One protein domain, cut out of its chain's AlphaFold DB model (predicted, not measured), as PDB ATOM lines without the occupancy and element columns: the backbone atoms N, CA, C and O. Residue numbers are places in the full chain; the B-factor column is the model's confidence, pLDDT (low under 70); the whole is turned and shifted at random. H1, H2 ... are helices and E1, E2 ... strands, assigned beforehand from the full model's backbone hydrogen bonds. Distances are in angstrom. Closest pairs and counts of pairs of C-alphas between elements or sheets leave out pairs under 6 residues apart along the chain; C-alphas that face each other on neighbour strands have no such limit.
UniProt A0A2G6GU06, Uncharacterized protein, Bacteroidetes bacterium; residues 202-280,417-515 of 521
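Overview. This is residues 202 to 280 and 417 to 515 of the 521 residues of an uncharacterized protein of Bacteroidetes bacterium (UniProt A0A2G6GU06). Two twisted sheets meet edge to edge where E4 comes beside E9, making one long wall, with three helices in a row H1, H3, H2 over one side of it. H1 covers the sheet E1 E2 E3 E9, while H2 and H3 cover the sheet E4 E8 E7 E6 E5. The printed part has 178 residues, with three named helices and nine named strands in the order E1 E2 E3 H1 E4 E5 H2 E6 E7 E8 H3 E9. The class is mixed, helices and strands; the first sheet is all antiparallel, the second mixed. The whole is compact, with a radius of gyration of the C-alphas of 17.2 A and spans of 53 by 37 by 28 A.

Along the chain. E1, residues 203 to 207, begins at C-alpha 203 (-50.208, -27.845, 26.240). E2, residues 211 to 218, is 21.9 A long and E3, residues 222 to 229, 23.1 A. H1, residues 233 to 253, is 29.4 A long, with a kink of 39 degrees near residue 240. E4 is residues 258 to 261 and E5 residues 274 to 276. H2, residues 417 to 433, is 23.5 A long. E6 is residues 440 to 444, E7 458 to 463 and E8 469 to 474. H3, residues 483 to 499, is 25.2 A long. E9, residues 504 to 508, ends at C-alpha 508 (-42.100, -32.251, 14.655).

Arrangement. E1, E2 and E3 form a meander, each strand the antiparallel neighbour of the one before; N 204 and O 215 are 2.9 A apart, N 214 and O 226 2.9 A. E9 is antiparallel to E3, with N 225 and O 505 3.0 A apart. H1 is on this sheet at a height of 9.7 A, along the strands. The C-alphas of Ile 260 in E4 and Val 506 in E9, the closest of these edge strands, are 4.7 A apart. E4 is antiparallel to E8, with N 259 and O 471 2.9 A apart. E6, E7 and E8 form a second meander, with N 460 and O 472 2.9 A apart and N 443 and O 459 2.9 A. E5 is parallel to E6, with N 275 and O 442 2.8 A apart. H2, over E7 and E6 at a height of 8.8 A, and H3, over E8 at 9.7 A, lie on the same face, making two layers. H1 and H3 only just touch, with 3 pairs of C-alphas within 8 A, the closest Ala 246 and Leu 496 at 7.4 A, at a shallow tilt of 12 degrees, opposite ways. In H2 every O i to N i+4 pair is within hydrogen-bond range; in H1 it is 11 of 17, in H3 11 of 13.

Size, cuts and confidence. The C-alphas of Ile 234 and Glu 280, the farthest apart, are 53.7 A apart. Residues 281 to 416 are not printed, and C-alphas 280 and 417 are 14.2 A apart across the cut. The links E4 to E5 and E6 to E7 are long. The pLDDT is under 70 at residues 264 to 266, 280, 448 to 455 and 509 to 515.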
ATOM      1  N   SER A 202     -49.649 -23.311  25.080       95.31
ATOM      2  CA  SER A 202     -50.655 -24.343  24.787       95.31
ATOM      3  C   SER A 202     -50.062 -25.726  25.036       95.31
ATOM      4  O   SER A 202     -48.962 -26.015  24.559       95.31
ATOM      5  N   TYR A 203     -50.775 -26.586  25.759       96.62
ATOM      6  CA  TYR A 203     -50.208 -27.845  26.240       96.62
ATOM      7  C   TYR A 203     -51.229 -28.982  26.297       96.62
ATOM      8  O   TYR A 203     -52.434 -28.750  26.282       96.62
ATOM      9  N   ASP A 204     -50.745 -30.212  26.407       95.88
ATOM     10  CA  ASP A 204     -51.528 -31.357  26.858       95.88
ATOM     11  C   ASP A 204     -50.711 -32.163  27.872       95.88
ATOM     12  O   ASP A 204     -49.479 -32.088  27.910       95.88
ATOM     13  N   LEU A 205     -51.408 -32.870  28.755       95.62
ATOM     14  CA  LEU A 205     -50.805 -33.612  29.852       95.62
ATOM     15  C   LEU A 205     -51.442 -34.994  29.928       95.62
ATOM     16  O   LEU A 205     -52.628 -35.115  30.245       95.62
ATOM     17  N   GLU A 206     -50.626 -36.014  29.697       94.62
ATOM     18  CA  GLU A 206     -50.991 -37.406  29.919       94.62
ATOM     19  C   GLU A 206     -50.413 -37.886  31.253       94.62
ATOM     20  O   GLU A 206     -49.214 -37.768  31.517       94.62
ATOM     21  N   GLU A 207     -51.267 -38.428  32.118       92.19
ATOM     22  CA  GLU A 207     -50.855 -38.978  33.407       92.19
ATOM     23  C   GLU A 207     -50.692 -40.497  33.331       92.19
ATOM     24  O   GLU A 207     -51.625 -41.234  33.016       92.19
ATOM     25  N   GLU A 208     -49.508 -40.979  33.699       92.31
ATOM     26  CA  GLU A 208     -49.208 -42.396  33.860       92.31
ATOM     27  C   GLU A 208     -49.010 -42.752  35.348       92.31
ATOM     28  O   GLU A 208     -48.849 -41.908  36.229       92.31
ATOM     29  N   SER A 209     -48.919 -44.049  35.660       87.19
ATOM     30  CA  SER A 209     -48.770 -44.529  37.047       87.19
ATOM     31  C   SER A 209     -47.529 -43.994  37.797       87.19
ATOM     32  O   SER A 209     -47.529 -43.907  39.033       87.19
ATOM     33  N   GLN A 210     -46.451 -43.643  37.085       88.38
ATOM     34  CA  GLN A 210     -45.171 -43.232  37.683       88.38
ATOM     35  C   GLN A 210     -44.690 -41.830  37.280       88.38
ATOM     36  O   GLN A 210     -43.758 -41.304  37.902       88.38
ATOM     37  N   ARG A 211     -45.302 -41.224  36.264       93.19
ATOM     38  CA  ARG A 211     -44.899 -39.944  35.677       93.19
ATOM     39  C   ARG A 211     -46.090 -39.297  34.977       93.19
ATOM     40  O   ARG A 211     -47.040 -39.991  34.654       93.19
ATOM     41  N   ALA A 212     -45.969 -38.015  34.666       94.06
ATOM     42  CA  ALA A 212     -46.796 -37.378  33.651       94.06
ATOM     43  C   ALA A 212     -45.937 -36.998  32.437       94.06
ATOM     44  O   ALA A 212     -44.758 -36.656  32.593       94.06
ATOM     45  N   LEU A 213     -46.512 -37.079  31.243       94.88
ATOM     46  CA  LEU A 213     -45.926 -36.595  30.000       94.88
ATOM     47  C   LEU A 213     -46.591 -35.270  29.648       94.88
ATOM     48  O   LEU A 213     -47.797 -35.204  29.435       94.88
ATOM     49  N   LEU A 214     -45.794 -34.205  29.650       96.38
ATOM     50  CA  LEU A 214     -46.231 -32.866  29.291       96.38
ATOM     51  C   LEU A 214     -45.790 -32.572  27.862       96.38
ATOM     52  O   LEU A 214     -44.587 -32.501  27.598       96.38
ATOM     53  N   TRP A 215     -46.750 -32.337  26.979       95.75
ATOM     54  CA  TRP A 215     -46.500 -31.831  25.636       95.75
ATOM     55  C   TRP A 215     -46.839 -30.355  25.573       95.75
ATOM     56  O   TRP A 215     -47.933 -29.945  25.945       95.75
ATOM     57  N   VAL A 216     -45.905 -29.553  25.080       96.19
ATOM     58  CA  VAL A 216     -46.068 -28.110  24.932       96.19
ATOM     59  C   VAL A 216     -45.884 -27.742  23.476       96.19
ATOM     60  O   VAL A 216     -44.862 -28.067  22.871       96.19
ATOM     61  N   ARG A 217     -46.867 -27.056  22.902       94.19
ATOM     62  CA  ARG A 217     -46.793 -26.582  21.525       94.19
ATOM     63  C   ARG A 217     -45.814 -25.412  21.431       94.19
ATOM     64  O   ARG A 217     -45.964 -24.433  22.153       94.19
ATOM     65  N   MET A 218     -44.865 -25.505  20.502       93.38
ATOM     66  CA  MET A 218     -43.863 -24.476  20.216       93.38
ATOM     67  C   MET A 218     -44.017 -23.999  18.769       93.38
ATOM     68  O   MET A 218     -43.435 -24.558  17.839       93.38
ATOM     69  N   GLY A 219     -44.834 -22.969  18.561       87.94
ATOM     70  CA  GLY A 219     -45.168 -22.472  17.225       87.94
ATOM     71  C   GLY A 219     -46.128 -23.386  16.450       87.94
ATOM     72  O   GLY A 219     -46.941 -24.113  17.026       87.94
ATOM     73  N   GLU A 220     -46.085 -23.308  15.118       83.44
ATOM     74  CA  GLU A 220     -47.041 -24.032  14.269       83.44
ATOM     75  C   GLU A 220     -46.720 -25.521  14.173       83.44
ATOM     76  O   GLU A 220     -47.641 -26.321  14.352       83.44
ATOM     77  N   ASN A 221     -45.434 -25.849  13.979       84.75
ATOM     78  CA  ASN A 221     -44.982 -27.171  13.534       84.75
ATOM     79  C   ASN A 221     -44.046 -27.902  14.516       84.75
ATOM     80  O   ASN A 221     -43.399 -28.881  14.152       84.75
ATOM     81  N   ARG A 222     -43.880 -27.403  15.745       89.88
ATOM     82  CA  ARG A 222     -42.978 -28.019  16.729       89.88
ATOM     83  C   ARG A 222     -43.668 -28.188  18.066       89.88
ATOM     84  O   ARG A 222     -44.569 -27.432  18.434       89.88
ATOM     85  N   LEU A 223     -43.201 -29.173  18.816       92.25
ATOM     86  CA  LEU A 223     -43.609 -29.380  20.193       92.25
ATOM     87  C   LEU A 223     -42.431 -29.823  21.051       92.25
ATOM     88  O   LEU A 223     -41.424 -30.342  20.561       92.25
ATOM     89  N   VAL A 224     -42.580 -29.611  22.350       95.38
ATOM     90  CA  VAL A 224     -41.642 -30.051  23.373       95.38
ATOM     91  C   VAL A 224     -42.334 -31.069  24.254       95.38
ATOM     92  O   VAL A 224     -43.380 -30.783  24.825       95.38
ATOM     93  N   GLU A 225     -41.729 -32.241  24.391       95.56
ATOM     94  CA  GLU A 225     -42.166 -33.262  25.340       95.56
ATOM     95  C   GLU A 225     -41.259 -33.234  26.570       95.56
ATOM     96  O   GLU A 225     -40.033 -33.315  26.448       95.56
ATOM     97  N   LEU A 226     -41.853 -33.172  27.762       95.81
ATOM     98  CA  LEU A 226     -41.160 -33.319  29.037       95.81
ATOM     99  C   LEU A 226     -41.743 -34.485  29.831       95.81
ATOM    100  O   LEU A 226     -42.944 -34.570  30.069       95.81
ATOM    101  N   SER A 227     -40.858 -35.349  30.321       94.06
ATOM    102  CA  SER A 227     -41.215 -36.417  31.256       94.06
ATOM    103  C   SER A 227     -41.076 -35.917  32.692       94.06
ATOM    104  O   SER A 227     -39.995 -35.476  33.102       94.06
ATOM    105  N   LEU A 228     -42.161 -36.009  33.464       94.25
ATOM    106  CA  LEU A 228     -42.293 -35.480  34.822       94.25
ATOM    107  C   LEU A 228     -42.508 -36.621  35.836       94.25
ATOM    108  O   LEU A 228     -43.647 -36.944  36.177       94.25
ATOM    109  N   PRO A 229     -41.441 -37.258  36.362       93.12
ATOM    110  CA  PRO A 229     -41.588 -38.332  37.341       93.12
ATOM    111  C   PRO A 229     -42.164 -37.811  38.658       93.12
ATOM    112  O   PRO A 229     -41.582 -36.897  39.256       93.12
ATOM    113  N   HIS A 230     -43.217 -38.453  39.176       90.56
ATOM    114  CA  HIS A 230     -43.912 -38.013  40.398       90.56
ATOM    115  C   HIS A 230     -42.966 -37.859  41.596       90.56
ATOM    116  O   HIS A 230     -43.034 -36.879  42.331       90.56
ATOM    117  N   ALA A 231     -42.001 -38.775  41.739       87.62
ATOM    118  CA  ALA A 231     -41.021 -38.760  42.827       87.62
ATOM    119  C   ALA A 231     -40.103 -37.520  42.840       87.62
ATOM    120  O   ALA A 231     -39.482 -37.215  43.856       87.62
ATOM    121  N   SER A 232     -39.976 -36.816  41.711       89.44
ATOM    122  CA  SER A 232     -39.092 -35.652  41.568       89.44
ATOM    123  C   SER A 232     -39.799 -34.383  41.101       89.44
ATOM    124  O   SER A 232     -39.152 -33.341  41.028       89.44
ATOM    125  N   PHE A 233     -41.101 -34.457  40.808       90.69
ATOM    126  CA  PHE A 233     -41.862 -33.385  40.174       90.69
ATOM    127  C   PHE A 233     -41.759 -32.066  40.946       90.69
ATOM    128  O   PHE A 233     -41.259 -31.089  40.402       90.69
ATOM    129  N   ILE A 234     -42.098 -32.062  42.242       88.81
ATOM    130  CA  ILE A 234     -42.073 -30.850  43.083       88.81
ATOM    131  C   ILE A 234     -40.695 -30.173  43.081       88.81
ATOM    132  O   ILE A 234     -40.599 -28.951  43.024       88.81
ATOM    133  N   LYS A 235     -39.610 -30.960  43.079       89.00
ATOM    134  CA  LYS A 235     -38.234 -30.437  43.071       89.00
ATOM    135  C   LYS A 235     -37.835 -29.823  41.727       89.00
ATOM    136  O   LYS A 235     -36.919 -29.012  41.695       89.00
ATOM    137  N   ARG A 236     -38.474 -30.239  40.631       91.12
ATOM    138  CA  ARG A 236     -38.141 -29.838  39.254       91.12
ATOM    139  C   ARG A 236     -39.143 -28.868  38.642       91.12
ATOM    140  O   ARG A 236     -38.865 -28.288  37.603       91.12
ATOM    141  N   MET A 237     -40.292 -28.675  39.279       92.00
ATOM    142  CA  MET A 237     -41.378 -27.843  38.774       92.00
ATOM    143  C   MET A 237     -40.921 -26.408  38.469       92.00
ATOM    144  O   MET A 237     -41.265 -25.866  37.424       92.00
ATOM    145  N   GLY A 238     -40.075 -25.827  39.326       92.88
ATOM    146  CA  GLY A 238     -39.509 -24.490  39.106       92.88
ATOM    147  C   GLY A 238     -38.576 -24.381  37.891       92.88
ATOM    148  O   GLY A 238     -38.292 -23.275  37.447       92.88
ATOM    149  N   GLU A 239     -38.114 -25.503  37.334       95.25
ATOM    150  CA  GLU A 239     -37.268 -25.532  36.137       95.25
ATOM    151  C   GLU A 239     -38.093 -25.609  34.839       95.25
ATOM    152  O   GLU A 239     -37.529 -25.403  33.763       95.25
ATOM    153  N   LEU A 240     -39.405 -25.892  34.909       95.69
ATOM    154  CA  LEU A 240     -40.247 -26.116  33.725       95.69
ATOM    155  C   LEU A 240     -40.319 -24.884  32.830       95.69
ATOM    156  O   LEU A 240     -39.912 -24.952  31.675       95.69
ATOM    157  N   LEU A 241     -40.786 -23.756  33.370       96.12
ATOM    158  CA  LEU A 241     -40.922 -22.519  32.600       96.12
ATOM    159  C   LEU A 241     -39.583 -22.004  32.052       96.12
ATOM    160  O   LEU A 241     -39.523 -21.763  30.848       96.12
ATOM    161  N   PRO A 242     -38.494 -21.919  32.847       96.31
ATOM    162  CA  PRO A 242     -37.185 -21.548  32.311       96.31
ATOM    163  C   PRO A 242     -36.725 -22.443  31.156       96.31
ATOM    164  O   PRO A 242     -36.173 -21.950  30.178       96.31
ATOM    165  N   THR A 243     -36.973 -23.754  31.253       96.56
ATOM    166  CA  THR A 243     -36.603 -24.707  30.200       96.56
ATOM    167  C   THR A 243     -37.439 -24.481  28.942       96.56
ATOM    168  O   THR A 243     -36.879 -24.407  27.853       96.56
ATOM    169  N   LEU A 244     -38.762 -24.334  29.074       97.06
ATOM    170  CA  LEU A 244     -39.666 -24.088  27.945       97.06
ATOM    171  C   LEU A 244     -39.331 -22.782  27.221       97.06
ATOM    172  O   LEU A 244     -39.192 -22.794  26.005       97.06
ATOM    173  N   GLN A 245     -39.116 -21.693  27.960       96.38
ATOM    174  CA  GLN A 245     -38.751 -20.387  27.399       96.38
ATOM    175  C   GLN A 245     -37.399 -20.425  26.681       96.38
ATOM    176  O   GLN A 245     -37.232 -19.839  25.614       96.38
ATOM    177  N   ALA A 246     -36.419 -21.133  27.249       96.25
ATOM    178  CA  ALA A 246     -35.120 -21.295  26.611       96.25
ATOM    179  C   ALA A 246     -35.210 -22.120  25.323       96.25
ATOM    180  O   ALA A 246     -34.547 -21.794  24.340       96.25
ATOM    181  N   VAL A 247     -36.036 -23.172  25.317       96.06
ATOM    182  CA  VAL A 247     -36.293 -23.970  24.116       96.06
ATOM    183  C   VAL A 247     -37.037 -23.138  23.071       96.06
ATOM    184  O   VAL A 247     -36.619 -23.135  21.920       96.06
ATOM    185  N   GLU A 248     -38.077 -22.397  23.447       95.88
ATOM    186  CA  GLU A 248     -38.825 -21.511  22.546       95.88
ATOM    187  C   GLU A 248     -37.901 -20.485  21.877       95.88
ATOM    188  O   GLU A 248     -37.779 -20.476  20.651       95.88
ATOM    189  N   GLY A 249     -37.140 -19.717  22.665       94.81
ATOM    190  CA  GLY A 249     -36.204 -18.724  22.135       94.81
ATOM    191  C   GLY A 249     -35.087 -19.328  21.275       94.81
ATOM    192  O   GLY A 249     -34.605 -18.689  20.340       94.81
ATOM    193  N   PHE A 250     -34.681 -20.572  21.547       94.75
ATOM    194  CA  PHE A 250     -33.775 -21.324  20.679       94.75
ATOM    195  C   PHE A 250     -34.442 -21.689  19.343       94.75
ATOM    196  O   PHE A 250     -33.855 -21.479  18.279       94.75
ATOM    197  N   LEU A 251     -35.670 -22.211  19.377       93.56
ATOM    198  CA  LEU A 251     -36.391 -22.636  18.177       93.56
ATOM    199  C   LEU A 251     -36.741 -21.460  17.258       93.56
ATOM    200  O   LEU A 251     -36.744 -21.654  16.044       93.56
ATOM    201  N   GLU A 252     -36.959 -20.261  17.804       92.31
ATOM    202  CA  GLU A 252     -37.133 -19.020  17.034       92.31
ATOM    203  C   GLU A 252     -35.863 -18.601  16.272       92.31
ATOM    204  O   GLU A 252     -35.937 -18.005  15.194       92.31
ATOM    205  N   GLN A 253     -34.681 -18.912  16.812       91.62
ATOM    206  CA  GLN A 253     -33.394 -18.548  16.212       91.62
ATOM    207  C   GLN A 253     -32.911 -19.582  15.192       91.62
ATOM    208  O   GLN A 253     -32.260 -19.224  14.203       91.62
ATOM    209  N   VAL A 254     -33.211 -20.865  15.416       90.06
ATOM    210  CA  VAL A 254     -32.726 -21.945  14.556       90.06
ATOM    211  C   VAL A 254     -33.644 -22.185  13.366       90.06
ATOM    212  O   VAL A 254     -34.736 -22.746  13.468       90.06
ATOM    213  N   LYS A 255     -33.114 -21.817  12.197       87.88
ATOM    214  CA  LYS A 255     -33.775 -21.945  10.894       87.88
ATOM    215  C   LYS A 255     -33.640 -23.320  10.244       87.88
ATOM    216  O   LYS A 255     -34.273 -23.555   9.223       87.88
ATOM    217  N   ILE A 256     -32.808 -24.205  10.795       90.81
ATOM    218  CA  ILE A 256     -32.690 -25.576  10.292       90.81
ATOM    219  C   ILE A 256     -33.796 -26.422  10.941       90.81
ATOM    220  O   ILE A 256     -33.945 -26.372  12.168       90.81
ATOM    221  N   PRO A 257     -34.564 -27.195  10.162       91.31
ATOM    222  CA  PRO A 257     -35.480 -28.192  10.700       91.31
ATOM    223  C   PRO A 257     -34.721 -29.220  11.547       91.31
ATOM    224  O   PRO A 257     -33.686 -29.751  11.133       91.31
ATOM    225  N   LEU A 258     -35.207 -29.477  12.762       94.06
ATOM    226  CA  LEU A 258     -34.518 -30.337  13.720       94.06
ATOM    227  C   LEU A 258     -35.471 -31.032  14.680       94.06
ATOM    228  O   LEU A 258     -36.549 -30.521  14.978       94.06
ATOM    229  N   THR A 259     -35.000 -32.140  15.243       94.00
ATOM    230  CA  THR A 259     -35.587 -32.795  16.412       94.00
ATOM    231  C   THR A 259     -34.507 -33.132  17.434       94.00
ATOM    232  O   THR A 259     -33.325 -33.268  17.115       94.00
ATOM    233  N   ILE A 260     -34.906 -33.249  18.696       93.81
ATOM    234  CA  ILE A 260     -34.049 -33.712  19.788       93.81
ATOM    235  C   ILE A 260     -34.771 -34.884  20.433       93.81
ATOM    236  O   ILE A 260     -35.820 -34.692  21.040       93.81
ATOM    237  N   ASP A 261     -34.206 -36.082  20.330       90.06
ATOM    238  CA  ASP A 261     -34.818 -37.302  20.850       90.06
ATOM    239  C   ASP A 261     -33.857 -38.068  21.775       90.06
ATOM    240  O   ASP A 261     -32.642 -37.907  21.742       90.06
ATOM    241  N   SER A 262     -34.409 -38.900  22.649       78.62
ATOM    242  CA  SER A 262     -33.728 -39.843  23.529       78.62
ATOM    243  C   SER A 262     -33.478 -41.224  22.904       78.62
ATOM    244  O   SER A 262     -32.811 -42.051  23.534       78.62
ATOM    245  N   ASN A 263     -33.993 -41.486  21.696       73.31
ATOM    246  CA  ASN A 263     -33.899 -42.795  21.058       73.31
ATOM    247  C   ASN A 263     -32.817 -42.877  19.967       73.31
ATOM    248  O   ASN A 263     -33.080 -42.700  18.782       73.31
ATOM    249  N   ALA A 264     -31.602 -43.256  20.362       66.75
ATOM    250  CA  ALA A 264     -30.549 -43.618  19.411       66.75
ATOM    251  C   ALA A 264     -30.799 -44.959  18.681       66.75
ATOM    252  O   ALA A 264     -30.091 -45.255  17.725       66.75
ATOM    253  N   ALA A 265     -31.757 -45.788  19.125       64.06
ATOM    254  CA  ALA A 265     -31.980 -47.127  18.566       64.06
ATOM    255  C   ALA A 265     -32.741 -47.121  17.229       64.06
ATOM    256  O   ALA A 265     -32.749 -48.135  16.542       64.06
ATOM    257  N   GLY A 266     -33.360 -45.996  16.850       69.38
ATOM    258  CA  GLY A 266     -34.011 -45.820  15.545       69.38
ATOM    259  C   GLY A 266     -33.068 -45.376  14.420       69.38
ATOM    260  O   GLY A 266     -33.520 -45.171  13.297       69.38
ATOM    261  N   ILE A 267     -31.775 -45.193  14.709       81.38
ATOM    262  CA  ILE A 267     -30.784 -44.734  13.731       81.38
ATOM    263  C   ILE A 267     -30.268 -45.949  12.961       81.38
ATOM    264  O   ILE A 267     -29.657 -46.844  13.543       81.38
ATOM    265  N   SER A 268     -30.511 -45.974  11.653       76.12
ATOM    266  CA  SER A 268     -30.040 -47.030  10.744       76.12
ATOM    267  C   SER A 268     -28.528 -46.963  10.486       76.12
ATOM    268  O   SER A 268     -27.896 -47.981  10.211       76.12
ATOM    269  N   ALA A 269     -27.944 -45.764  10.574       79.19
ATOM    270  CA  ALA A 269     -26.531 -45.508  10.328       79.19
ATOM    271  C   ALA A 269     -25.661 -45.774  11.569       79.19
ATOM    272  O   ALA A 269     -25.992 -45.380  12.689       79.19
ATOM    273  N   GLU A 270     -24.485 -46.370  11.365       90.44
ATOM    274  CA  GLU A 270     -23.480 -46.491  12.421       90.44
ATOM    275  C   GLU A 270     -22.870 -45.118  12.753       90.44
ATOM    276  O   GLU A 270     -22.694 -44.261  11.880       90.44
ATOM    277  N   TRP A 271     -22.495 -44.900  14.013       93.75
ATOM    278  CA  TRP A 271     -21.815 -43.669  14.419       93.75
ATOM    279  C   TRP A 271     -20.459 -43.524  13.717       93.75
ATOM    280  O   TRP A 271     -19.666 -44.459  13.654       93.75
ATOM    281  N   GLY A 272     -20.194 -42.337  13.179       92.62
ATOM    282  CA  GLY A 272     -19.039 -42.024  12.336       92.62
ATOM    283  C   GLY A 272     -19.197 -42.442  10.871       92.62
ATOM    284  O   GLY A 272     -18.260 -42.265  10.088       92.62
ATOM    285  N   SER A 273     -20.353 -42.989  10.483       94.31
ATOM    286  CA  SER A 273     -20.604 -43.491   9.132       94.31
ATOM    287  C   SER A 273     -21.624 -42.648   8.362       94.31
ATOM    288  O   SER A 273     -22.291 -41.759   8.898       94.31
ATOM    289  N   VAL A 274     -21.719 -42.943   7.064       94.75
ATOM    290  CA  VAL A 274     -22.781 -42.438   6.197       94.75
ATOM    291  C   VAL A 274     -23.526 -43.641   5.652       94.75
ATOM    292  O   VAL A 274     -22.928 -44.468   4.963       94.75
ATOM    293  N   TYR A 275     -24.816 -43.723   5.950       93.94
ATOM    294  CA  TYR A 275     -25.723 -44.636   5.279       93.94
ATOM    295  C   TYR A 275     -26.277 -43.946   4.038       93.94
ATOM    296  O   TYR A 275     -26.809 -42.835   4.113       93.94
ATOM    297  N   ARG A 276     -26.149 -44.614   2.896       90.12
ATOM    298  CA  ARG A 276     -26.705 -44.149   1.634       90.12
ATOM    299  C   ARG A 276     -27.670 -45.199   1.123       90.12
ATOM    300  O   ARG A 276     -27.252 -46.309   0.803       90.12
ATOM    301  N   GLU A 277     -28.929 -44.816   1.012       86.50
ATOM    302  CA  GLU A 277     -29.880 -45.572   0.219       86.50
ATOM    303  C   GLU A 277     -29.568 -45.327  -1.259       86.50
ATOM    304  O   GLU A 277     -29.356 -44.184  -1.686       86.50
ATOM    305  N   GLU A 278     -29.462 -46.402  -2.040       78.81
ATOM    306  CA  GLU A 278     -29.276 -46.252  -3.476       78.81
ATOM    307  C   GLU A 278     -30.524 -45.598  -4.058       78.81
ATOM    308  O   GLU A 278     -31.632 -46.115  -3.938       78.81
ATOM    309  N   LEU A 279     -30.337 -44.439  -4.689       71.69
ATOM    310  CA  LEU A 279     -31.406 -43.785  -5.420       71.69
ATOM    311  C   LEU A 279     -31.761 -44.681  -6.616       71.69
ATOM    312  O   LEU A 279     -31.053 -44.645  -7.638       71.69
ATOM    313  N   GLU A 280     -32.815 -45.491  -6.474       68.25
ATOM    314  CA  GLU A 280     -33.335 -46.325  -7.557       68.25
ATOM    315  C   GLU A 280     -33.520 -45.469  -8.812       68.25
ATOM    316  O   GLU A 280     -33.797 -44.265  -8.746       68.25
ATOM    317  N   LEU A 417     -30.536 -33.635 -10.234       89.06
ATOM    318  CA  LEU A 417     -30.303 -32.590  -9.235       89.06
ATOM    319  C   LEU A 417     -30.198 -33.185  -7.828       89.06
ATOM    320  O   LEU A 417     -29.245 -32.873  -7.124       89.06
ATOM    321  N   GLN A 418     -31.085 -34.111  -7.462       87.50
ATOM    322  CA  GLN A 418     -31.037 -34.817  -6.181       87.50
ATOM    323  C   GLN A 418     -29.756 -35.641  -6.021       87.50
ATOM    324  O   GLN A 418     -29.132 -35.574  -4.970       87.50
ATOM    325  N   ARG A 419     -29.294 -36.352  -7.061       89.81
ATOM    326  CA  ARG A 419     -28.001 -37.071  -7.040       89.81
ATOM    327  C   ARG A 419     -26.832 -36.135  -6.760       89.81
ATOM    328  O   ARG A 419     -25.970 -36.445  -5.941       89.81
ATOM    329  N   MET A 420     -26.797 -34.997  -7.451       92.94
ATOM    330  CA  MET A 420     -25.761 -33.985  -7.247       92.94
ATOM    331  C   MET A 420     -25.850 -33.376  -5.843       92.94
ATOM    332  O   MET A 420     -24.825 -33.227  -5.182       92.94
ATOM    333  N   GLY A 421     -27.064 -33.078  -5.381       93.56
ATOM    334  CA  GLY A 421     -27.348 -32.554  -4.051       93.56
ATOM    335  C   GLY A 421     -26.942 -33.512  -2.936       93.56
ATOM    336  O   GLY A 421     -26.201 -33.121  -2.043       93.56
ATOM    337  N   GLN A 422     -27.311 -34.790  -3.035       93.75
ATOM    338  CA  GLN A 422     -26.927 -35.852  -2.102       93.75
ATOM    339  C   GLN A 422     -25.399 -35.975  -1.986       93.75
ATOM    340  O   GLN A 422     -24.858 -35.996  -0.881       93.75
ATOM    341  N   GLN A 423     -24.688 -36.014  -3.120       94.69
ATOM    342  CA  GLN A 423     -23.221 -36.080  -3.142       94.69
ATOM    343  C   GLN A 423     -22.577 -34.814  -2.563       94.69
ATOM    344  O   GLN A 423     -21.611 -34.903  -1.802       94.69
ATOM    345  N   GLY A 424     -23.110 -33.641  -2.916       96.50
ATOM    346  CA  GLY A 424     -22.640 -32.353  -2.416       96.50
ATOM    347  C   GLY A 424     -22.837 -32.210  -0.907       96.50
ATOM    348  O   GLY A 424     -21.906 -31.813  -0.206       96.50
ATOM    349  N   LEU A 425     -24.010 -32.594  -0.405       96.56
ATOM    350  CA  LEU A 425     -24.351 -32.591   1.012       96.56
ATOM    351  C   LEU A 425     -23.455 -33.542   1.800       96.56
ATOM    352  O   LEU A 425     -22.891 -33.141   2.816       96.56
ATOM    353  N   GLU A 426     -23.269 -34.776   1.322       96.94
ATOM    354  CA  GLU A 426     -22.376 -35.734   1.975       96.94
ATOM    355  C   GLU A 426     -20.953 -35.183   2.088       96.94
ATOM    356  O   GLU A 426     -20.361 -35.212   3.170       96.94
ATOM    357  N   ALA A 427     -20.403 -34.669   0.984       97.62
ATOM    358  CA  ALA A 427     -19.058 -34.110   0.969       97.62
ATOM    359  C   ALA A 427     -18.934 -32.938   1.956       97.62
ATOM    360  O   ALA A 427     -18.007 -32.913   2.769       97.62
ATOM    361  N   ALA A 428     -19.898 -32.012   1.935       97.88
ATOM    362  CA  ALA A 428     -19.920 -30.857   2.825       97.88
ATOM    363  C   ALA A 428     -20.003 -31.269   4.303       97.88
ATOM    364  O   ALA A 428     -19.186 -30.823   5.110       97.88
ATOM    365  N   LEU A 429     -20.941 -32.150   4.663       97.25
ATOM    366  CA  LEU A 429     -21.130 -32.587   6.046       97.25
ATOM    367  C   LEU A 429     -19.949 -33.409   6.561       97.25
ATOM    368  O   LEU A 429     -19.529 -33.191   7.694       97.25
ATOM    369  N   ARG A 430     -19.344 -34.276   5.737       96.81
ATOM    370  CA  ARG A 430     -18.102 -34.980   6.106       96.81
ATOM    371  C   ARG A 430     -16.981 -34.002   6.442       96.81
ATOM    372  O   ARG A 430     -16.296 -34.189   7.446       96.81
ATOM    373  N   THR A 431     -16.790 -32.968   5.620       97.19
ATOM    374  CA  THR A 431     -15.763 -31.945   5.861       97.19
ATOM    375  C   THR A 431     -16.051 -31.145   7.127       97.19
ATOM    376  O   THR A 431     -15.159 -31.009   7.960       97.19
ATOM    377  N   ILE A 432     -17.278 -30.643   7.290       97.19
ATOM    378  CA  ILE A 432     -17.654 -29.811   8.438       97.19
ATOM    379  C   ILE A 432     -17.587 -30.627   9.731       97.19
ATOM    380  O   ILE A 432     -16.867 -30.265  10.659       97.19
ATOM    381  N   MET A 433     -18.290 -31.759   9.788       97.44
ATOM    382  CA  MET A 433     -18.407 -32.555  11.009       97.44
ATOM    383  C   MET A 433     -17.091 -33.237  11.387       97.44
ATOM    384  O   MET A 433     -16.781 -33.326  12.577       97.44
ATOM    385  N   GLY A 434     -16.266 -33.624  10.407       94.50
ATOM    386  CA  GLY A 434     -14.937 -34.201  10.637       94.50
ATOM    387  C   GLY A 434     -13.971 -33.293  11.409       94.50
ATOM    388  O   GLY A 434     -12.998 -33.787  11.971       94.50
ATOM    389  N   GLN A 435     -14.243 -31.986  11.485       95.50
ATOM    390  CA  GLN A 435     -13.420 -31.012  12.215       95.50
ATOM    391  C   GLN A 435     -13.917 -30.725  13.640       95.50
ATOM    392  O   GLN A 435     -13.212 -30.088  14.420       95.50
ATOM    393  N   THR A 436     -15.124 -31.172  13.994       94.25
ATOM    394  CA  THR A 436     -15.789 -30.778  15.251       94.25
ATOM    395  C   THR A 436     -15.439 -31.656  16.449       94.25
ATOM    396  O   THR A 436     -15.614 -31.239  17.590       94.25
ATOM    397  N   GLY A 437     -14.988 -32.889  16.201       94.44
ATOM    398  CA  GLY A 437     -14.835 -33.911  17.239       94.44
ATOM    399  C   GLY A 437     -16.160 -34.457  17.792       94.44
ATOM    400  O   GLY A 437     -16.127 -35.280  18.705       94.44
ATOM    401  N   TYR A 438     -17.316 -34.032  17.265       95.75
ATOM    402  CA  TYR A 438     -18.602 -34.627  17.621       95.75
ATOM    403  C   TYR A 438     -18.724 -36.041  17.057       95.75
ATOM    404  O   TYR A 438     -18.197 -36.353  15.990       95.75
ATOM    405  N   GLU A 439     -19.471 -36.890  17.755       95.44
ATOM    406  CA  GLU A 439     -19.901 -38.177  17.223       95.44
ATOM    407  C   GLU A 439     -21.193 -37.963  16.430       95.44
ATOM    408  O   GLU A 439     -22.182 -37.441  16.956       95.44
ATOM    409  N   TRP A 440     -21.171 -38.318  15.150       97.00
ATOM    410  CA  TRP A 440     -22.256 -38.036  14.215       97.00
ATOM    411  C   TRP A 440     -22.485 -39.208  13.269       97.00
ATOM    412  O   TRP A 440     -21.584 -40.012  13.058       97.00
ATOM    413  N   ALA A 441     -23.674 -39.302  12.696       96.75
ATOM    414  CA  ALA A 441     -23.991 -40.220  11.610       96.75
ATOM    415  C   ALA A 441     -24.841 -39.475  10.580       96.75
ATOM    416  O   ALA A 441     -25.578 -38.559  10.941       96.75
ATOM    417  N   LEU A 442     -24.738 -39.838   9.308       96.62
ATOM    418  CA  LEU A 442     -25.533 -39.219   8.248       96.62
ATOM    419  C   LEU A 442     -26.297 -40.292   7.493       96.62
ATOM    420  O   LEU A 442     -25.721 -41.281   7.053       96.62
ATOM    421  N   GLU A 443     -27.586 -40.070   7.329       94.19
ATOM    422  CA  GLU A 443     -28.461 -40.933   6.561       94.19
ATOM    423  C   GLU A 443     -28.988 -40.162   5.358       94.19
ATOM    424  O   GLU A 443     -29.522 -39.062   5.497       94.19
ATOM    425  N   LEU A 444     -28.787 -40.732   4.175       92.88
ATOM    426  CA  LEU A 444     -29.171 -40.152   2.896       92.88
ATOM    427  C   LEU A 444     -30.189 -41.087   2.246       92.88
ATOM    428  O   LEU A 444     -29.800 -42.049   1.581       92.88
ATOM    429  N   ARG A 445     -31.477 -40.822   2.484       88.31
ATOM    430  CA  ARG A 445     -32.588 -41.640   1.987       88.31
ATOM    431  C   ARG A 445     -33.041 -41.219   0.596       88.31
ATOM    432  O   ARG A 445     -32.761 -40.104   0.138       88.31
ATOM    433  N   TRP A 446     -33.761 -42.119  -0.060       80.75
ATOM    434  CA  TRP A 446     -34.557 -41.817  -1.241       80.75
ATOM    435  C   TRP A 446     -35.900 -41.195  -0.810       80.75
ATOM    436  O   TRP A 446     -36.593 -41.756   0.035       80.75
ATOM    437  N   VAL A 447     -36.288 -40.045  -1.383       71.12
ATOM    438  CA  VAL A 447     -37.672 -39.545  -1.246       71.12
ATOM    439  C   VAL A 447     -38.503 -40.204  -2.328       71.12
ATOM    440  O   VAL A 447     -38.236 -40.014  -3.519       71.12
ATOM    441  N   ASP A 448     -39.546 -40.927  -1.937       68.44
ATOM    442  CA  ASP A 448     -40.581 -41.308  -2.886       68.44
ATOM    443  C   ASP A 448     -41.330 -40.042  -3.332       68.44
ATOM    444  O   ASP A 448     -42.230 -39.556  -2.646       68.44
ATOM    445  N   MET A 449     -40.940 -39.495  -4.489       62.94
ATOM    446  CA  MET A 449     -41.519 -38.272  -5.065       62.94
ATOM    447  C   MET A 449     -43.044 -38.351  -5.254       62.94
ATOM    448  O   MET A 449     -43.680 -37.331  -5.506       62.94
ATOM    449  N   TYR A 450     -43.630 -39.545  -5.158       60.94
ATOM    450  CA  TYR A 450     -45.026 -39.813  -5.478       60.94
ATOM    451  C   TYR A 450     -45.935 -39.982  -4.268       60.94
ATOM    452  O   TYR A 450     -47.155 -39.971  -4.428       60.94
ATOM    453  N   LYS A 451     -45.378 -40.113  -3.059       60.88
ATOM    454  CA  LYS A 451     -46.185 -40.224  -1.837       60.88
ATOM    455  C   LYS A 451     -46.663 -38.883  -1.296       60.88
ATOM    456  O   LYS A 451     -47.502 -38.868  -0.407       60.88
ATOM    457  N   GLY A 452     -46.177 -37.760  -1.833       52.78
ATOM    458  CA  GLY A 452     -46.606 -36.418  -1.415       52.78
ATOM    459  C   GLY A 452     -46.262 -36.063   0.037       52.78
ATOM    460  O   GLY A 452     -46.566 -34.959   0.482       52.78
ATOM    461  N   GLU A 453     -45.615 -36.967   0.769       54.66
ATOM    462  CA  GLU A 453     -45.104 -36.731   2.108       54.66
ATOM    463  C   GLU A 453     -43.793 -35.957   1.979       54.66
ATOM    464  O   GLU A 453     -42.833 -36.409   1.352       54.66
ATOM    465  N   ALA A 454     -43.780 -34.747   2.538       51.50
ATOM    466  CA  ALA A 454     -42.630 -33.855   2.569       51.50
ATOM    467  C   ALA A 454     -41.571 -34.359   3.568       51.50
ATOM    468  O   ALA A 454     -41.200 -33.658   4.508       51.50
ATOM    469  N   GLU A 455     -41.098 -35.593   3.400       67.31
ATOM    470  CA  GLU A 455     -39.958 -36.076   4.163       67.31
ATOM    471  C   GLU A 455     -38.675 -35.474   3.593       67.31
ATOM    472  O   GLU A 455     -38.303 -35.706   2.444       67.31
ATOM    473  N   MET A 456     -37.961 -34.721   4.428       80.00
ATOM    474  CA  MET A 456     -36.600 -34.301   4.121       80.00
ATOM    475  C   MET A 456     -35.689 -35.543   4.067       80.00
ATOM    476  O   MET A 456     -35.539 -36.234   5.084       80.00
ATOM    477  N   PRO A 457     -35.083 -35.856   2.904       87.31
ATOM    478  CA  PRO A 457     -34.419 -37.140   2.672       87.31
ATOM    479  C   PRO A 457     -33.144 -37.348   3.473       87.31
ATOM    480  O   PRO A 457     -32.722 -38.487   3.683       87.31
ATOM    481  N   ALA A 458     -32.481 -36.261   3.857       93.00
ATOM    482  CA  ALA A 458     -31.204 -36.335   4.533       93.00
ATOM    483  C   ALA A 458     -31.343 -35.994   6.010       93.00
ATOM    484  O   ALA A 458     -31.919 -34.970   6.381       93.00
ATOM    485  N   ARG A 459     -30.768 -36.854   6.850       94.56
ATOM    486  CA  ARG A 459     -30.823 -36.754   8.308       94.56
ATOM    487  C   ARG A 459     -29.409 -36.817   8.865       94.56
ATOM    488  O   ARG A 459     -28.738 -37.844   8.768       94.56
ATOM    489  N   LEU A 460     -28.943 -35.710   9.433       96.75
ATOM    490  CA  LEU A 460     -27.698 -35.665  10.193       96.75
ATOM    491  C   LEU A 460     -28.011 -35.891  11.668       96.75
ATOM    492  O   LEU A 460     -28.651 -35.060  12.309       96.75
ATOM    493  N   TYR A 461     -27.497 -36.983  12.208       96.44
ATOM    494  CA  TYR A 461     -27.570 -37.314  13.620       96.44
ATOM    495  C   TYR A 461     -26.303 -36.841  14.323       96.44
ATOM    496  O   TYR A 461     -25.193 -37.143  13.887       96.44
ATOM    497  N   VAL A 462     -26.451 -36.141  15.443       96.75
ATOM    498  CA  VAL A 462     -25.340 -35.700  16.292       96.75
ATOM    499  C   VAL A 462     -25.607 -36.149  17.719       96.75
ATOM    500  O   VAL A 462     -26.649 -35.840  18.304       96.75
ATOM    501  N   ARG A 463     -24.666 -36.891  18.307       94.62
ATOM    502  CA  ARG A 463     -24.784 -37.339  19.695       94.62
ATOM    503  C   ARG A 463     -24.543 -36.166  20.635       94.62
ATOM    504  O   ARG A 463     -23.486 -35.549  20.589       94.62
ATOM    505  N   VAL A 464     -25.503 -35.897  21.520       90.44
ATOM    506  CA  VAL A 464     -25.443 -34.757  22.449       90.44
ATOM    507  C   VAL A 464     -24.848 -35.174  23.797       90.44
ATOM    508  O   VAL A 464     -23.694 -34.887  24.106       90.44
ATOM    509  N   LYS A 465     -25.632 -35.870  24.628       83.69
ATOM    510  CA  LYS A 465     -25.210 -36.382  25.940       83.69
ATOM    511  C   LYS A 465     -26.061 -37.582  26.337       83.69
ATOM    512  O   LYS A 465     -27.288 -37.557  26.215       83.69
ATOM    513  N   GLY A 466     -25.422 -38.615  26.884       82.88
ATOM    514  CA  GLY A 466     -26.107 -39.858  27.235       82.88
ATOM    515  C   GLY A 466     -26.695 -40.513  25.986       82.88
ATOM    516  O   GLY A 466     -25.984 -40.701  25.006       82.88
ATOM    517  N   LYS A 467     -27.993 -40.831  26.011       85.50
ATOM    518  CA  LYS A 467     -28.709 -41.425  24.869       85.50
ATOM    519  C   LYS A 467     -29.383 -40.394  23.947       85.50
ATOM    520  O   LYS A 467     -30.081 -40.793  23.026       85.50
ATOM    521  N   ARG A 468     -29.208 -39.085  24.197       90.62
ATOM    522  CA  ARG A 468     -29.868 -38.037  23.402       90.62
ATOM    523  C   ARG A 468     -29.160 -37.782  22.077       90.62
ATOM    524  O   ARG A 468     -27.930 -37.673  22.037       90.62
ATOM    525  N   VAL A 469     -29.959 -37.609  21.036       94.44
ATOM    526  CA  VAL A 469     -29.537 -37.370  19.662       94.44
ATOM    527  C   VAL A 469     -30.259 -36.137  19.130       94.44
ATOM    528  O   VAL A 469     -31.473 -36.010  19.272       94.44
ATOM    529  N   LEU A 470     -29.487 -35.225  18.548       95.88
ATOM    530  CA  LEU A 470     -29.987 -34.142  17.711       95.88
ATOM    531  C   LEU A 470     -30.063 -34.666  16.278       95.88
ATOM    532  O   LEU A 470     -29.052 -35.129  15.755       95.88
ATOM    533  N   THR A 471     -31.226 -34.554  15.654       95.44
ATOM    534  CA  THR A 471     -31.414 -34.851  14.233       95.44
ATOM    535  C   THR A 471     -31.664 -33.546  13.502       95.44
ATOM    536  O   THR A 471     -32.531 -32.772  13.897       95.44
ATOM    537  N   LEU A 472     -30.895 -33.293  12.450       95.25
ATOM    538  CA  LEU A 472     -31.037 -32.139  11.567       95.25
ATOM    539  C   LEU A 472     -31.441 -32.642  10.189       95.25
ATOM    540  O   LEU A 472     -30.831 -33.588   9.680       95.25
ATOM    541  N   PHE A 473     -32.451 -32.017   9.600       93.56
ATOM    542  CA  PHE A 473     -33.031 -32.460   8.341       93.56
ATOM    543  C   PHE A 473     -32.634 -31.525   7.198       93.56
ATOM    544  O   PHE A 473     -32.549 -30.310   7.384       93.56
ATOM    545  N   PHE A 474     -32.378 -32.106   6.025       94.06
ATOM    546  CA  PHE A 474     -31.957 -31.383   4.828       94.06
ATOM    547  C   PHE A 474     -32.702 -31.889   3.595       94.06
ATOM    548  O   PHE A 474     -32.884 -33.099   3.427       94.06
ATOM    549  N   ASP A 475     -33.042 -30.963   2.700       91.94
ATOM    550  CA  ASP A 475     -33.392 -31.277   1.320       91.94
ATOM    551  C   ASP A 475     -32.137 -31.228   0.431       91.94
ATOM    552  O   ASP A 475     -31.202 -30.454   0.652       91.94
ATOM    553  N   TYR A 476     -32.076 -32.094  -0.580       91.81
ATOM    554  CA  TYR A 476     -30.920 -32.164  -1.476       91.81
ATOM    555  C   TYR A 476     -30.759 -30.921  -2.361       91.81
ATOM    556  O   TYR A 476     -29.669 -30.691  -2.888       91.81
ATOM    557  N   VAL A 477     -31.815 -30.132  -2.548       89.62
ATOM    558  CA  VAL A 477     -31.839 -28.965  -3.432       89.62
ATOM    559  C   VAL A 477     -31.354 -27.704  -2.718       89.62
ATOM    560  O   VAL A 477     -30.621 -26.923  -3.326       89.62
ATOM    561  N   ASP A 478     -31.705 -27.508  -1.445       90.69
ATOM    562  CA  ASP A 478     -31.491 -26.241  -0.726       90.69
ATOM    563  C   ASP A 478     -30.525 -26.325   0.472       90.69
ATOM    564  O   ASP A 478     -30.218 -25.301   1.087       90.69
ATOM    565  N   PHE A 479     -29.951 -27.501   0.770       94.50
ATOM    566  CA  PHE A 479     -29.112 -27.702   1.962       94.50
ATOM    567  C   PHE A 479     -27.986 -26.676   2.148       94.50
ATOM    568  O   PHE A 479     -27.554 -26.418   3.275       94.50
ATOM    569  N   ALA A 480     -27.470 -26.110   1.051       95.75
ATOM    570  CA  ALA A 480     -26.386 -25.139   1.074       95.75
ATOM    571  C   ALA A 480     -26.738 -23.891   1.903       95.75
ATOM    572  O   ALA A 480     -25.847 -23.310   2.526       95.75
ATOM    573  N   GLU A 481     -28.018 -23.514   1.969       95.00
ATOM    574  CA  GLU A 481     -28.503 -22.387   2.775       95.00
ATOM    575  C   GLU A 481     -28.407 -22.659   4.283       95.00
ATOM    576  O   GLU A 481     -28.257 -21.735   5.088       95.00
ATOM    577  N   HIS A 482     -28.433 -23.933   4.679       94.81
ATOM    578  CA  HIS A 482     -28.385 -24.367   6.073       94.81
ATOM    579  C   HIS A 482     -26.960 -24.592   6.594       94.81
ATOM    580  O   HIS A 482     -26.723 -24.481   7.800       94.81
ATOM    581  N   LEU A 483     -25.983 -24.855   5.717       96.00
ATOM    582  CA  LEU A 483     -24.599 -25.127   6.127       96.00
ATOM    583  C   LEU A 483     -23.969 -24.025   7.007       96.00
ATOM    584  O   LEU A 483     -23.324 -24.380   7.997       96.00
ATOM    585  N   PRO A 484     -24.150 -22.712   6.738       95.62
ATOM    586  CA  PRO A 484     -23.540 -21.662   7.560       95.62
ATOM    587  C   PRO A 484     -24.049 -21.622   9.006       95.62
ATOM    588  O   PRO A 484     -23.332 -21.172   9.898       95.62
ATOM    589  N   VAL A 485     -25.280 -22.087   9.249       95.19
ATOM    590  CA  VAL A 485     -25.916 -22.074  10.576       95.19
ATOM    591  C   VAL A 485     -25.878 -23.434  11.280       95.19
ATOM    592  O   VAL A 485     -26.276 -23.528  12.440       95.19
ATOM    593  N   LEU A 486     -25.316 -24.462  10.635       96.06
ATOM    594  CA  LEU A 486     -25.224 -25.829  11.151       96.06
ATOM    595  C   LEU A 486     -24.495 -25.921  12.499       96.06
ATOM    596  O   LEU A 486     -25.058 -26.380  13.491       96.06
ATOM    597  N   LEU A 487     -23.229 -25.496  12.540       96.94
ATOM    598  CA  LEU A 487     -22.414 -25.596  13.754       96.94
ATOM    599  C   LEU A 487     -22.923 -24.699  14.894       96.94
ATOM    600  O   LEU A 487     -22.948 -25.177  16.034       96.94
ATOM    601  N   PRO A 488     -23.364 -23.448  14.636       96.12
ATOM    602  CA  PRO A 488     -24.053 -22.652  15.645       96.12
ATOM    603  C   PRO A 488     -25.271 -23.366  16.238       96.12
ATOM    604  O   PRO A 488     -25.380 -23.433  17.461       96.12
ATOM    605  N   ALA A 489     -26.132 -23.963  15.405       95.75
ATOM    606  CA  ALA A 489     -27.316 -24.682  15.872       95.75
ATOM    607  C   ALA A 489     -26.943 -25.886  16.754       95.75
ATOM    608  O   ALA A 489     -27.460 -26.014  17.863       95.75
ATOM    609  N   ILE A 490     -25.989 -26.722  16.320       96.81
ATOM    610  CA  ILE A 490     -25.488 -27.851  17.127       96.81
ATOM    611  C   ILE A 490     -24.949 -27.354  18.473       96.81
ATOM    612  O   ILE A 490     -25.298 -27.893  19.522       96.81
ATOM    613  N   SER A 491     -24.126 -26.304  18.462       95.88
ATOM    614  CA  SER A 491     -23.513 -25.752  19.675       95.88
ATOM    615  C   SER A 491     -24.561 -25.227  20.658       95.88
ATOM    616  O   SER A 491     -24.464 -25.489  21.857       95.88
ATOM    617  N   GLN A 492     -25.590 -24.543  20.156       95.19
ATOM    618  CA  GLN A 492     -26.697 -24.048  20.970       95.19
ATOM    619  C   GLN A 492     -27.509 -25.193  21.586       95.19
ATOM    620  O   GLN A 492     -27.799 -25.143  22.777       95.19
ATOM    621  N   VAL A 493     -27.801 -26.267  20.839       95.19
ATOM    622  CA  VAL A 493     -28.473 -27.460  21.394       95.19
ATOM    623  C   VAL A 493     -27.639 -28.099  22.500       95.19
ATOM    624  O   VAL A 493     -28.161 -28.449  23.558       95.19
ATOM    625  N   MET A 494     -26.330 -28.238  22.281       95.31
ATOM    626  CA  MET A 494     -25.407 -28.796  23.273       95.31
ATOM    627  C   MET A 494     -25.391 -27.960  24.555       95.31
ATOM    628  O   MET A 494     -25.396 -28.515  25.656       95.31
ATOM    629  N   GLN A 495     -25.393 -26.632  24.417       94.56
ATOM    630  CA  GLN A 495     -25.466 -25.701  25.537       94.56
ATOM    631  C   GLN A 495     -26.813 -25.806  26.262       94.56
ATOM    632  O   GLN A 495     -26.824 -26.016  27.472       94.56
ATOM    633  N   LEU A 496     -27.927 -25.776  25.529       94.69
ATOM    634  CA  LEU A 496     -29.284 -25.892  26.063       94.69
ATOM    635  C   LEU A 496     -29.456 -27.186  26.879       94.69
ATOM    636  O   LEU A 496     -29.872 -27.160  28.033       94.69
ATOM    637  N   VAL A 497     -29.037 -28.330  26.331       93.06
ATOM    638  CA  VAL A 497     -29.112 -29.631  27.022       93.06
ATOM    639  C   VAL A 497     -28.168 -29.714  28.231       93.06
ATOM    640  O   VAL A 497     -28.398 -30.509  29.147       93.06
ATOM    641  N   ARG A 498     -27.088 -28.928  28.252       92.50
ATOM    642  CA  ARG A 498     -26.149 -28.871  29.379       92.50
ATOM    643  C   ARG A 498     -26.647 -27.968  30.507       92.50
ATOM    644  O   ARG A 498     -26.423 -28.307  31.669       92.50
ATOM    645  N   GLU A 499     -27.244 -26.831  30.171       94.06
ATOM    646  CA  GLU A 499     -27.700 -25.820  31.128       94.06
ATOM    647  C   GLU A 499     -28.986 -26.248  31.838       94.06
ATOM    648  O   GLU A 499     -29.084 -26.118  33.060       94.06
ATOM    649  N   TYR A 500     -29.929 -26.838  31.102       91.00
ATOM    650  CA  TYR A 500     -31.232 -27.218  31.640       91.00
ATOM    651  C   TYR A 500     -31.257 -28.694  32.044       91.00
ATOM    652  O   TYR A 500     -31.007 -29.605  31.252       91.00
ATOM    653  N   ARG A 501     -31.540 -28.940  33.329       85.88
ATOM    654  CA  ARG A 501     -31.493 -30.283  33.935       85.88
ATOM    655  C   ARG A 501     -32.700 -31.139  33.572       85.88
ATOM    656  O   ARG A 501     -32.590 -32.370  33.582       85.88
ATOM    657  N   LEU A 502     -33.829 -30.506  33.260       90.94
ATOM    658  CA  LEU A 502     -35.036 -31.190  32.830       90.94
ATOM    659  C   LEU A 502     -34.801 -31.921  31.502       90.94
ATOM    660  O   LEU A 502     -34.366 -31.320  30.521       90.94
ATOM    661  N   PRO A 503     -35.055 -33.238  31.441       90.56
ATOM    662  CA  PRO A 503     -35.077 -33.947  30.175       90.56
ATOM    663  C   PRO A 503     -36.258 -33.502  29.323       90.56
ATOM    664  O   PRO A 503     -37.399 -33.589  29.767       90.56
ATOM    665  N   PHE A 504     -35.959 -33.082  28.098       94.06
ATOM    666  CA  PHE A 504     -36.951 -32.722  27.099       94.06
ATOM    667  C   PHE A 504     -36.603 -33.351  25.748       94.06
ATOM    668  O   PHE A 504     -35.434 -33.674  25.487       94.06
ATOM    669  N   ARG A 505     -37.623 -33.507  24.906       94.75
ATOM    670  CA  ARG A 505     -37.510 -33.807  23.477       94.75
ATOM    671  C   ARG A 505     -38.103 -32.652  22.684       94.75
ATOM    672  O   ARG A 505     -39.021 -31.994  23.163       94.75
ATOM    673  N   VAL A 506     -37.577 -32.419  21.492       94.56
ATOM    674  CA  VAL A 506     -38.160 -31.501  20.508       94.56
ATOM    675  C   VAL A 506     -38.601 -32.353  19.335       94.56
ATOM    676  O   VAL A 506     -37.763 -33.037  18.748       94.56
ATOM    677  N   LEU A 507     -39.890 -32.327  19.024       90.88
ATOM    678  CA  LEU A 507     -40.502 -33.164  17.996       90.88
ATOM    679  C   LEU A 507     -41.180 -32.288  16.936       90.88
ATOM    680  O   LEU A 507     -41.574 -31.150  17.213       90.88
ATOM    681  N   ASP A 508     -41.297 -32.834  15.728       84.38
ATOM    682  CA  ASP A 508     -42.100 -32.251  14.655       84.38
ATOM    683  C   ASP A 508     -43.574 -32.609  14.892       84.38
ATOM    684  O   ASP A 508     -43.899 -33.766  15.169       84.38
ATOM    685  N   SER A 509     -44.470 -31.625  14.810       66.31
ATOM    686  CA  SER A 509     -45.903 -31.860  15.014       66.31
ATOM    687  C   SER A 509     -46.555 -32.661  13.886       66.31
ATOM    688  O   SER A 509     -47.700 -33.074  14.039       66.31
ATOM    689  N   ALA A 510     -45.872 -32.839  12.750       65.75
ATOM    690  CA  ALA A 510     -46.346 -33.661  11.640       65.75
ATOM    691  C   ALA A 510     -46.231 -35.175  11.902       65.75
ATOM    692  O   ALA A 510     -46.745 -35.963  11.112       65.75
ATOM    693  N   ALA A 511     -45.576 -35.604  12.985       65.88
ATOM    694  CA  ALA A 511     -45.490 -37.021  13.320       65.88
ATOM    695  C   ALA A 511     -46.883 -37.607  13.648       65.88
ATOM    696  O   ALA A 511     -47.637 -37.054  14.450       65.88
ATOM    697  N   GLU A 512     -47.214 -38.747  13.028       63.84
ATOM    698  CA  GLU A 512     -48.521 -39.426  13.142       63.84
ATOM    699  C   GLU A 512     -48.933 -39.729  14.588       63.84
ATOM    700  O   GLU A 512     -50.123 -39.742  14.901       63.84
ATOM    701  N   GLU A 513     -47.949 -39.905  15.476       62.22
ATOM    702  CA  GLU A 513     -48.121 -40.119  16.920       62.22
ATOM    703  C   GLU A 513     -48.963 -39.021  17.600       62.22
ATOM    704  O   GLU A 513     -49.435 -39.208  18.720       62.22
ATOM    705  N   PHE A 514     -49.194 -37.892  16.922       64.75
ATOM    706  CA  PHE A 514     -49.840 -36.710  17.487       64.75
ATOM    707  C   PHE A 514     -51.171 -36.336  16.826       64.75
ATOM    708  O   PHE A 514     -51.785 -35.335  17.216       64.75
ATOM    709  N   ALA A 515     -51.670 -37.148  15.887       63.75
ATOM    710  CA  ALA A 515     -53.027 -37.034  15.354       63.75
ATOM    711  C   ALA A 515     -54.065 -37.412  16.437       63.75
ATOM    712  O   ALA A 515     -54.641 -38.494  16.429       63.75
TER     713      ALA A 515